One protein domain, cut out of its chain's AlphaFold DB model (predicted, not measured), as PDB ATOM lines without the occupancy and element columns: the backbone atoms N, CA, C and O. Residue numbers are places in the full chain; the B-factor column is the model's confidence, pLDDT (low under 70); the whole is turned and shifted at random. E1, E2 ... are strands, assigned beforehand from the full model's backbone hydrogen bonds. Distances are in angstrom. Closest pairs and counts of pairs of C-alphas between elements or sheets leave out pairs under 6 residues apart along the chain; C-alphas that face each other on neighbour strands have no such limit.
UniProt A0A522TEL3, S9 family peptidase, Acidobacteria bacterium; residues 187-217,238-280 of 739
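AT A GLANCE: This is residues 187 to 217 and 238 to 280 of the 739 residues of the protein "S9 family peptidase" of Acidobacteria bacterium (UniProt A0A522TEL3). A sheet of four strands, E1, E2, E3 and E4, and a hairpin of two longer strands, E5 and E6, are partly face to face as a small sandwich, E5 packing mainly on E3. The printed part has 74 residues with six named strands, E1 to E6 in order along the chain, and no named helix. The sheets, E1 - E2 - E3 - E4 and E5 - E6, are antiparallel; the class is all strand, though under half of the residues, 36 of 74, are in named strands. The whole is compact, with a radius of gyration of the C-alphas of 11.9 A and spans of 35 by 28 by 17 A.

IN THESE COORDINATES: Find C-alpha 199 at (69.509, 4.104, 313.261), where E1, residues 199 to 201, begins. E2 is residues 207 to 213, 19.1 A; E3 is 240 to 246, 19.6 A; E4 is 252 to 254. E5, residues 260 to 267, 19.6 A, bends by 67 degrees at residue 263. E6, residues 273 to 280, 22.1 A, ends at C-alpha 280, (80.332, 16.103, 326.872).

HOW THE PARTS SIT: In the larger sheet, look for N 200 and O 209 of the hairpin E1 and E2, 2.9 A apart, N 243 and O 210 between E3 and E2, 2.8 A, and N 244 and O 253 of the hairpin E3 and E4, 2.8 A. In the hairpin E5 and E6, N 261 and O 279 are 2.8 A apart. The closest C-alphas of E3 and E5, Arg 241 and Ala 262, are 5.0 A apart. E3 and E6 are near each other; E4 and E6 are apart.

THE WHOLE: Residues 218 to 237 are not printed, and C-alphas 217 and 238 are 11.1 A apart across this cut. The links printed whole between strands are tight. Residue 191 alone is under pLDDT 70.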
ATOM      1  N   LEU A 187      63.020  13.227 307.350       87.19
ATOM      2  CA  LEU A 187      63.612  13.565 308.640       87.19
ATOM      3  C   LEU A 187      63.837  15.080 308.746       87.19
ATOM      4  O   LEU A 187      64.921  15.565 308.437       87.19
ATOM      5  N   GLU A 188      62.816  15.841 309.146       84.12
ATOM      6  CA  GLU A 188      62.871  17.311 309.194       84.12
ATOM      7  C   GLU A 188      62.509  17.896 310.567       84.12
ATOM      8  O   GLU A 188      61.531  17.504 311.203       84.12
ATOM      9  N   THR A 189      63.273  18.906 310.992       76.88
ATOM     10  CA  THR A 189      62.959  19.760 312.146       76.88
ATOM     11  C   THR A 189      62.600  21.158 311.648       76.88
ATOM     12  O   THR A 189      63.448  21.975 311.279       76.88
ATOM     13  N   GLY A 190      61.300  21.437 311.541       76.25
ATOM     14  CA  GLY A 190      60.820  22.660 310.895       76.25
ATOM     15  C   GLY A 190      61.103  22.649 309.389       76.25
ATOM     16  O   GLY A 190      60.395  21.982 308.649       76.25
ATOM     17  N   LYS A 191      62.106  23.411 308.932       68.88
ATOM     18  CA  LYS A 191      62.536  23.469 307.514       68.88
ATOM     19  C   LYS A 191      63.910  22.838 307.264       68.88
ATOM     20  O   LYS A 191      64.461  22.985 306.175       68.88
ATOM     21  N   LEU A 192      64.506  22.225 308.284       77.56
ATOM     22  CA  LEU A 192      65.873  21.727 308.227       77.56
ATOM     23  C   LEU A 192      65.879  20.198 308.197       77.56
ATOM     24  O   LEU A 192      65.375  19.557 309.121       77.56
ATOM     25  N   ALA A 193      66.464  19.631 307.143       83.69
ATOM     26  CA  ALA A 193      66.641  18.193 306.997       83.69
ATOM     27  C   ALA A 193      67.793  17.688 307.879       83.69
ATOM     28  O   ALA A 193      68.878  18.274 307.893       83.69
ATOM     29  N   LEU A 194      67.554  16.587 308.586       88.75
ATOM     30  CA  LEU A 194      68.557  15.840 309.337       88.75
ATOM     31  C   LEU A 194      69.191  14.789 308.425       88.75
ATOM     32  O   LEU A 194      68.488  14.082 307.706       88.75
ATOM     33  N   SER A 195      70.518  14.677 308.479       90.44
ATOM     34  CA  SER A 195      71.249  13.572 307.853       90.44
ATOM     35  C   SER A 195      71.494  12.493 308.913       90.44
ATOM     36  O   SER A 195      72.247  12.755 309.852       90.44
ATOM     37  N   PRO A 196      70.837  11.325 308.817       92.88
ATOM     38  CA  PRO A 196      70.954  10.263 309.803       92.88
ATOM     39  C   PRO A 196      72.307   9.555 309.668       92.88
ATOM     40  O   PRO A 196      72.770   9.314 308.550       92.88
ATOM     41  N   GLY A 197      72.917   9.236 310.808       92.19
ATOM     42  CA  GLY A 197      73.985   8.250 310.955       92.19
ATOM     43  C   GLY A 197      73.389   6.876 311.271       92.19
ATOM     44  O   GLY A 197      72.502   6.404 310.561       92.19
ATOM     45  N   ARG A 198      73.825   6.254 312.374       91.75
ATOM     46  CA  ARG A 198      73.235   5.011 312.905       91.75
ATOM     47  C   ARG A 198      71.739   5.189 313.178       91.75
ATOM     48  O   ARG A 198      71.360   6.227 313.727       91.75
ATOM     49  N   PHE A 199      70.923   4.176 312.884       96.00
ATOM     50  CA  PHE A 199      69.509   4.104 313.261       96.00
ATOM     51  C   PHE A 199      69.108   2.689 313.711       96.00
ATOM     52  O   PHE A 199      69.818   1.737 313.407       96.00
ATOM     53  N   GLU A 200      67.998   2.591 314.447       95.31
ATOM     54  CA  GLU A 200      67.334   1.337 314.832       95.31
ATOM     55  C   GLU A 200      65.805   1.504 314.850       95.31
ATOM     56  O   GLU A 200      65.280   2.536 315.295       95.31
ATOM     57  N   VAL A 201      65.069   0.466 314.463       96.25
ATOM     58  CA  VAL A 201      63.610   0.371 314.587       96.25
ATOM     59  C   VAL A 201      63.239  -0.238 315.938       96.25
ATOM     60  O   VAL A 201      63.767  -1.260 316.363       96.25
ATOM     61  N   SER A 202      62.265   0.361 316.625       96.56
ATOM     62  CA  SER A 202      61.750  -0.199 317.881       96.56
ATOM     63  C   SER A 202      61.173  -1.606 317.675       96.56
ATOM     64  O   SER A 202      60.482  -1.798 316.670       96.56
ATOM     65  N   PRO A 203      61.284  -2.532 318.645       95.69
ATOM     66  CA  PRO A 203      60.725  -3.886 318.534       95.69
ATOM     67  C   PRO A 203      59.235  -3.952 318.157       95.69
ATOM     68  O   PRO A 203      58.793  -4.892 317.504       95.69
ATOM     69  N   ASN A 204      58.438  -2.942 318.524       95.44
ATOM     70  CA  ASN A 204      57.020  -2.857 318.162       95.44
ATOM     71  C   ASN A 204      56.732  -2.204 316.790       95.44
ATOM     72  O   ASN A 204      55.564  -2.034 316.436       95.44
ATOM     73  N   GLY A 205      57.765  -1.784 316.054       95.44
ATOM     74  CA  GLY A 205      57.678  -1.183 314.721       95.44
ATOM     75  C   GLY A 205      57.084   0.230 314.665       95.44
ATOM     76  O   GLY A 205      56.727   0.688 313.582       95.44
ATOM     77  N   LYS A 206      56.926   0.932 315.797       95.06
ATOM     78  CA  LYS A 206      56.272   2.258 315.840       95.06
ATOM     79  C   LYS A 206      57.240   3.433 315.813       95.06
ATOM     80  O   LYS A 206      56.815   4.552 315.510       95.06
ATOM     81  N   TRP A 207      58.507   3.198 316.128       96.50
ATOM     82  CA  TRP A 207      59.514   4.238 316.275       96.50
ATOM     83  C   TRP A 207      60.800   3.889 315.535       96.50
ATOM     84  O   TRP A 207      61.145   2.719 315.396       96.50
ATOM     85  N   ILE A 208      61.514   4.927 315.114       97.06
ATOM     86  CA  ILE A 208      62.907   4.856 314.677       97.06
ATOM     87  C   ILE A 208      63.704   5.761 315.607       97.06
ATOM     88  O   ILE A 208      63.355   6.931 315.767       97.06
ATOM     89  N   VAL A 209      64.759   5.238 316.216       97.00
ATOM     90  CA  VAL A 209      65.774   6.049 316.894       97.00
ATOM     91  C   VAL A 209      66.967   6.188 315.956       97.00
ATOM     92  O   VAL A 209      67.321   5.237 315.268       97.00
ATOM     93  N   PHE A 210      67.558   7.375 315.863       96.38
ATOM     94  CA  PHE A 210      68.714   7.605 315.001       96.38
ATOM     95  C   PHE A 210      69.636   8.686 315.552       96.38
ATOM     96  O   PHE A 210      69.208   9.584 316.275       96.38
ATOM     97  N   SER A 211      70.908   8.610 315.181       94.75
ATOM     98  CA  SER A 211      71.893   9.659 315.437       94.75
ATOM     99  C   SER A 211      71.893  10.674 314.296       94.75
ATOM    100  O   SER A 211      71.799  10.295 313.130       94.75
ATOM    101  N   ALA A 212      71.981  11.964 314.601       93.62
ATOM    102  CA  ALA A 212      72.232  13.013 313.615       93.62
ATOM    103  C   ALA A 212      72.750  14.279 314.302       93.62
ATOM    104  O   ALA A 212      72.294  14.638 315.391       93.62
ATOM    105  N   ARG A 213      73.658  14.994 313.635       90.44
ATOM    106  CA  ARG A 213      74.066  16.344 314.044       90.44
ATOM    107  C   ARG A 213      72.943  17.351 313.825       90.44
ATOM    108  O   ARG A 213      72.045  17.128 313.006       90.44
ATOM    109  N   GLN A 214      73.009  18.484 314.522       82.88
ATOM    110  CA  GLN A 214      72.105  19.592 314.234       82.88
ATOM    111  C   GLN A 214      72.332  20.093 312.800       82.88
ATOM    112  O   GLN A 214      73.481  20.243 312.359       82.88
ATOM    113  N   PRO A 215      71.256  20.358 312.040       81.06
ATOM    114  CA  PRO A 215      71.397  20.974 310.737       81.06
ATOM    115  C   PRO A 215      71.965  22.383 310.882       81.06
ATOM    116  O   PRO A 215      71.577  23.124 311.785       81.06
ATOM    117  N   GLN A 216      72.810  22.784 309.933       81.75
ATOM    118  CA  GLN A 216      73.324  24.149 309.906       81.75
ATOM    119  C   GLN A 216      72.179  25.162 309.771       81.75
ATOM    120  O   GLN A 216      71.315  25.048 308.883       81.75
ATOM    121  N   THR A 217      72.215  26.183 310.617       83.06
ATOM    122  CA  THR A 217      71.366  27.366 310.537       83.06
ATOM    123  C   THR A 217      71.618  28.126 309.231       83.06
ATOM    124  O   THR A 217      72.664  28.006 308.589       83.06
ATOM    125  N   ASN A 238      79.248  21.075 316.830       83.69
ATOM    126  CA  ASN A 238      77.979  20.593 316.290       83.69
ATOM    127  C   ASN A 238      77.800  19.136 316.720       83.69
ATOM    128  O   ASN A 238      78.138  18.240 315.932       83.69
ATOM    129  N   PRO A 239      77.337  18.902 317.963       87.19
ATOM    130  CA  PRO A 239      77.338  17.572 318.518       87.19
ATOM    131  C   PRO A 239      76.363  16.644 317.800       87.19
ATOM    132  O   PRO A 239      75.300  17.058 317.310       87.19
ATOM    133  N   THR A 240      76.715  15.366 317.736       91.44
ATOM    134  CA  THR A 240      75.800  14.305 317.325       91.44
ATOM    135  C   THR A 240      74.742  14.129 318.401       91.44
ATOM    136  O   THR A 240      75.042  14.061 319.586       91.44
ATOM    137  N   ARG A 241      73.474  14.038 317.992       92.44
ATOM    138  CA  ARG A 241      72.337  13.869 318.899       92.44
ATOM    139  C   ARG A 241      71.552  12.623 318.555       92.44
ATOM    140  O   ARG A 241      71.496  12.214 317.399       92.44
ATOM    141  N   ILE A 242      70.872  12.082 319.555       94.56
ATOM    142  CA  ILE A 242      69.850  11.045 319.396       94.56
ATOM    143  C   ILE A 242      68.509  11.706 319.105       94.56
ATOM    144  O   ILE A 242      68.062  12.598 319.831       94.56
ATOM    145  N   TRP A 243      67.851  11.220 318.064       94.81
ATOM    146  CA  TRP A 243      66.543  11.644 317.600       94.81
ATOM    147  C   TRP A 243      65.588  10.460 317.602       94.81
ATOM    148  O   TRP A 243      65.964   9.337 317.277       94.81
ATOM    149  N   LEU A 244      64.333  10.730 317.937       95.50
ATOM    150  CA  LEU A 244      63.248   9.765 317.932       95.50
ATOM    151  C   LEU A 244      62.208  10.184 316.892       95.50
ATOM    152  O   LEU A 244      61.656  11.283 316.968       95.50
ATOM    153  N   TYR A 245      61.921   9.298 315.944       95.56
ATOM    154  CA  TYR A 245      60.914   9.471 314.905       95.56
ATOM    155  C   TYR A 245      59.739   8.513 315.103       95.56
ATOM    156  O   TYR A 245      59.925   7.306 315.246       95.56
ATOM    157  N   SER A 246      58.512   9.038 315.068       93.69
ATOM    158  CA  SER A 246      57.289   8.225 315.077       93.69
ATOM    159  C   SER A 246      56.900   7.808 313.659       93.69
ATOM    160  O   SER A 246      56.587   8.663 312.834       93.69
ATOM    161  N   LEU A 247      56.803   6.505 313.387       89.25
ATOM    162  CA  LEU A 247      56.323   5.999 312.095       89.25
ATOM    163  C   LEU A 247      54.827   6.277 311.879       89.25
ATOM    164  O   LEU A 247      54.410   6.566 310.758       89.25
ATOM    165  N   THR A 248      54.019   6.240 312.945       85.88
ATOM    166  CA  THR A 248      52.580   6.547 312.877       85.88
ATOM    167  C   THR A 248      52.317   8.052 312.858       85.88
ATOM    168  O   THR A 248      51.535   8.529 312.040       85.88
ATOM    169  N   GLY A 249      52.953   8.800 313.766       84.31
ATOM    170  CA  GLY A 249      52.706  10.231 313.953       84.31
ATOM    171  C   GLY A 249      53.508  11.140 313.024       84.31
ATOM    172  O   GLY A 249      53.153  12.304 312.870       84.31
ATOM    173  N   LYS A 250      54.579  10.621 312.405       89.62
ATOM    174  CA  LYS A 250      55.544  11.370 311.581       89.62
ATOM    175  C   LYS A 250      56.146  12.581 312.300       89.62
ATOM    176  O   LYS A 250      56.379  13.626 311.702       89.62
ATOM    177  N   THR A 251      56.379  12.440 313.602       91.25
ATOM    178  CA  THR A 251      56.969  13.471 314.463       91.25
ATOM    179  C   THR A 251      58.408  13.118 314.798       91.25
ATOM    180  O   THR A 251      58.696  11.948 315.044       91.25
ATOM    181  N   ILE A 252      59.279  14.127 314.861       92.38
ATOM    182  CA  ILE A 252      60.685  13.991 315.256       92.38
ATOM    183  C   ILE A 252      60.925  14.797 316.518       92.38
ATOM    184  O   ILE A 252      60.598  15.983 316.566       92.38
ATOM    185  N   THR A 253      61.551  14.164 317.503       92.12
ATOM    186  CA  THR A 253      61.927  14.810 318.757       92.12
ATOM    187  C   THR A 253      63.364  14.452 319.093       92.12
ATOM    188  O   THR A 253      63.756  13.293 318.988       92.12
ATOM    189  N   ALA A 254      64.161  15.438 319.492       91.75
ATOM    190  CA  ALA A 254      65.489  15.158 320.019       91.75
ATOM    191  C   ALA A 254      65.381  14.550 321.424       91.75
ATOM    192  O   ALA A 254      64.615  15.043 322.251       91.75
ATOM    193  N   VAL A 255      66.150  13.495 321.673       92.62
ATOM    194  CA  VAL A 255      66.219  12.784 322.957       92.62
ATOM    195  C   VAL A 255      67.287  13.398 323.860       92.62
ATOM    196  O   VAL A 255      67.053  13.587 325.045       92.62
ATOM    197  N   THR A 256      68.437  13.756 323.291       89.06
ATOM    198  CA  THR A 256      69.613  14.271 324.017       89.06
ATOM    199  C   THR A 256      69.667  15.803 324.001       89.06
ATOM    200  O   THR A 256      69.278  16.415 322.993       89.06
ATOM    201  N   PRO A 257      70.116  16.461 325.086       83.69
ATOM    202  CA  PRO A 257      70.318  17.912 325.127       83.69
ATOM    203  C   PRO A 257      71.490  18.358 324.231       83.69
ATOM    204  O   PRO A 257      72.193  17.545 323.652       83.69
ATOM    205  N   MET A 258      71.684  19.675 324.077       81.31
ATOM    206  CA  MET A 258      72.780  20.246 323.267       81.31
ATOM    207  C   MET A 258      74.146  20.238 323.954       81.31
ATOM    208  O   MET A 258      75.158  20.420 323.292       81.31
ATOM    209  N   SER A 259      74.166  20.086 325.276       80.75
ATOM    210  CA  SER A 259      75.392  20.027 326.074       80.75
ATOM    211  C   SER A 259      76.085  18.664 326.013       80.75
ATOM    212  O   SER A 259      77.157  18.510 326.595       80.75
ATOM    213  N   GLU A 260      75.475  17.682 325.350       87.50
ATOM    214  CA  GLU A 260      75.922  16.292 325.330       87.50
ATOM    215  C   GLU A 260      76.085  15.782 323.893       87.50
ATOM    216  O   GLU A 260      75.270  16.090 323.019       87.50
ATOM    217  N   GLU A 261      77.144  15.004 323.670       89.88
ATOM    218  CA  GLU A 261      77.391  14.224 322.456       89.88
ATOM    219  C   GLU A 261      76.782  12.836 322.642       89.88
ATOM    220  O   GLU A 261      77.022  12.162 323.643       89.88
ATOM    221  N   ALA A 262      76.001  12.392 321.666       90.56
ATOM    222  CA  ALA A 262      75.502  11.032 321.611       90.56
ATOM    223  C   ALA A 262      76.556  10.062 321.075       90.56
ATOM    224  O   ALA A 262      77.062  10.246 319.970       90.56
ATOM    225  N   GLU A 263      76.771   8.966 321.794       90.81
ATOM    226  CA  GLU A 263      77.771   7.951 321.443       90.81
ATOM    227  C   GLU A 263      77.136   6.607 321.066       90.81
ATOM    228  O   GLU A 263      77.671   5.865 320.246       90.81
ATOM    229  N   GLY A 264      75.961   6.291 321.615       92.25
ATOM    230  CA  GLY A 264      75.279   5.028 321.338       92.25
ATOM    231  C   GLY A 264      73.841   4.995 321.839       92.25
ATOM    232  O   GLY A 264      73.438   5.814 322.665       92.25
ATOM    233  N   PHE A 265      73.053   4.044 321.337       95.06
ATOM    234  CA  PHE A 265      71.690   3.792 321.808       95.06
ATOM    235  C   PHE A 265      71.250   2.350 321.552       95.06
ATOM    236  O   PHE A 265      71.724   1.720 320.611       95.06
ATOM    237  N   ALA A 266      70.305   1.864 322.357       95.38
ATOM    238  CA  ALA A 266      69.668   0.561 322.190       95.38
ATOM    239  C   ALA A 266      68.211   0.592 322.675       95.38
ATOM    240  O   ALA A 266      67.883   1.246 323.673       95.38
ATOM    241  N   TRP A 267      67.332  -0.144 321.995       96.44
ATOM    242  CA  TRP A 267      65.931  -0.297 322.394       96.44
ATOM    243  C   TRP A 267      65.728  -1.260 323.563       96.44
ATOM    244  O   TRP A 267      66.275  -2.362 323.583       96.44
ATOM    245  N   SER A 268      64.831  -0.900 324.487       96.44
ATOM    246  CA  SER A 268      64.269  -1.880 325.415       96.44
ATOM    247  C   SER A 268      63.365  -2.883 324.669       96.44
ATOM    248  O   SER A 268      62.657  -2.490 323.732       96.44
ATOM    249  N   PRO A 269      63.275  -4.157 325.104       95.50
ATOM    250  CA  PRO A 269      62.483  -5.183 324.407       95.50
ATOM    251  C   PRO A 269      60.992  -4.834 324.279       95.50
ATOM    252  O   PRO A 269      60.325  -5.181 323.309       95.50
ATOM    253  N   ASN A 270      60.457  -4.090 325.248       95.88
ATOM    254  CA  ASN A 270      59.065  -3.635 325.281       95.88
ATOM    255  C   ASN A 270      58.829  -2.292 324.551       95.88
ATOM    256  O   ASN A 270      57.708  -1.780 324.564       95.88
ATOM    257  N   SER A 271      59.861  -1.713 323.921       96.75
ATOM    258  CA  SER A 271      59.809  -0.454 323.157       96.75
ATOM    259  C   SER A 271      59.362   0.791 323.941       96.75
ATOM    260  O   SER A 271      58.894   1.757 323.334       96.75
ATOM    261  N   ASN A 272      59.434   0.785 325.276       96.00
ATOM    262  CA  ASN A 272      59.021   1.925 326.107       96.00
ATOM    263  C   ASN A 272      60.194   2.755 326.654       96.00
ATOM    264  O   ASN A 272      59.966   3.844 327.197       96.00
ATOM    265  N   GLN A 273      61.421   2.260 326.495       96.44
ATOM    266  CA  GLN A 273      62.650   2.876 326.967       96.44
ATOM    267  C   GLN A 273      63.752   2.775 325.907       96.44
ATOM    268  O   GLN A 273      63.761   1.871 325.069       96.44
ATOM    269  N   LEU A 274      64.689   3.713 325.979       96.62
ATOM    270  CA  LEU A 274      65.966   3.690 325.275       96.62
ATOM    271  C   LEU A 274      67.083   3.687 326.314       96.62
ATOM    272  O   LEU A 274      67.025   4.471 327.259       96.62
ATOM    273  N   ALA A 275      68.089   2.837 326.132       96.50
ATOM    274  CA  ALA A 275      69.396   3.053 326.739       96.50
ATOM    275  C   ALA A 275      70.204   3.943 325.794       96.50
ATOM    276  O   ALA A 275      70.177   3.708 324.585       96.50
ATOM    277  N   ILE A 276      70.881   4.958 326.318       96.00
ATOM    278  CA  ILE A 276      71.710   5.888 325.547       96.00
ATOM    279  C   ILE A 276      73.063   6.078 326.234       96.00
ATOM    280  O   ILE A 276      73.102   6.174 327.458       96.00
ATOM    281  N   SER A 277      74.151   6.133 325.460       94.88
ATOM    282  CA  SER A 277      75.448   6.615 325.954       94.88
ATOM    283  C   SER A 277      75.656   8.051 325.510       94.88
ATOM    284  O   SER A 277      75.460   8.369 324.329       94.88
ATOM    285  N   VAL A 278      76.027   8.900 326.464       93.88
ATOM    286  CA  VAL A 278      76.275  10.324 326.251       93.88
ATOM    287  C   VAL A 278      77.574  10.769 326.914       93.88
ATOM    288  O   VAL A 278      77.882  10.359 328.035       93.88
ATOM    289  N   GLY A 279      78.301  11.647 326.230       91.19
ATOM    290  CA  GLY A 279      79.495  12.336 326.717       91.19
ATOM    291  C   GLY A 279      79.346  13.861 326.617       91.19
ATOM    292  O   GLY A 279      78.316  14.357 326.157       91.19
ATOM    293  N   PRO A 280      80.341  14.651 327.051       87.81
ATOM    294  CA  PRO A 280      80.332  16.103 326.872       87.81
ATOM    295  C   PRO A 280      80.389  16.472 325.382       87.81
ATOM    296  O   PRO A 280      81.149  15.873 324.633       87.81
TER     297      PRO A 280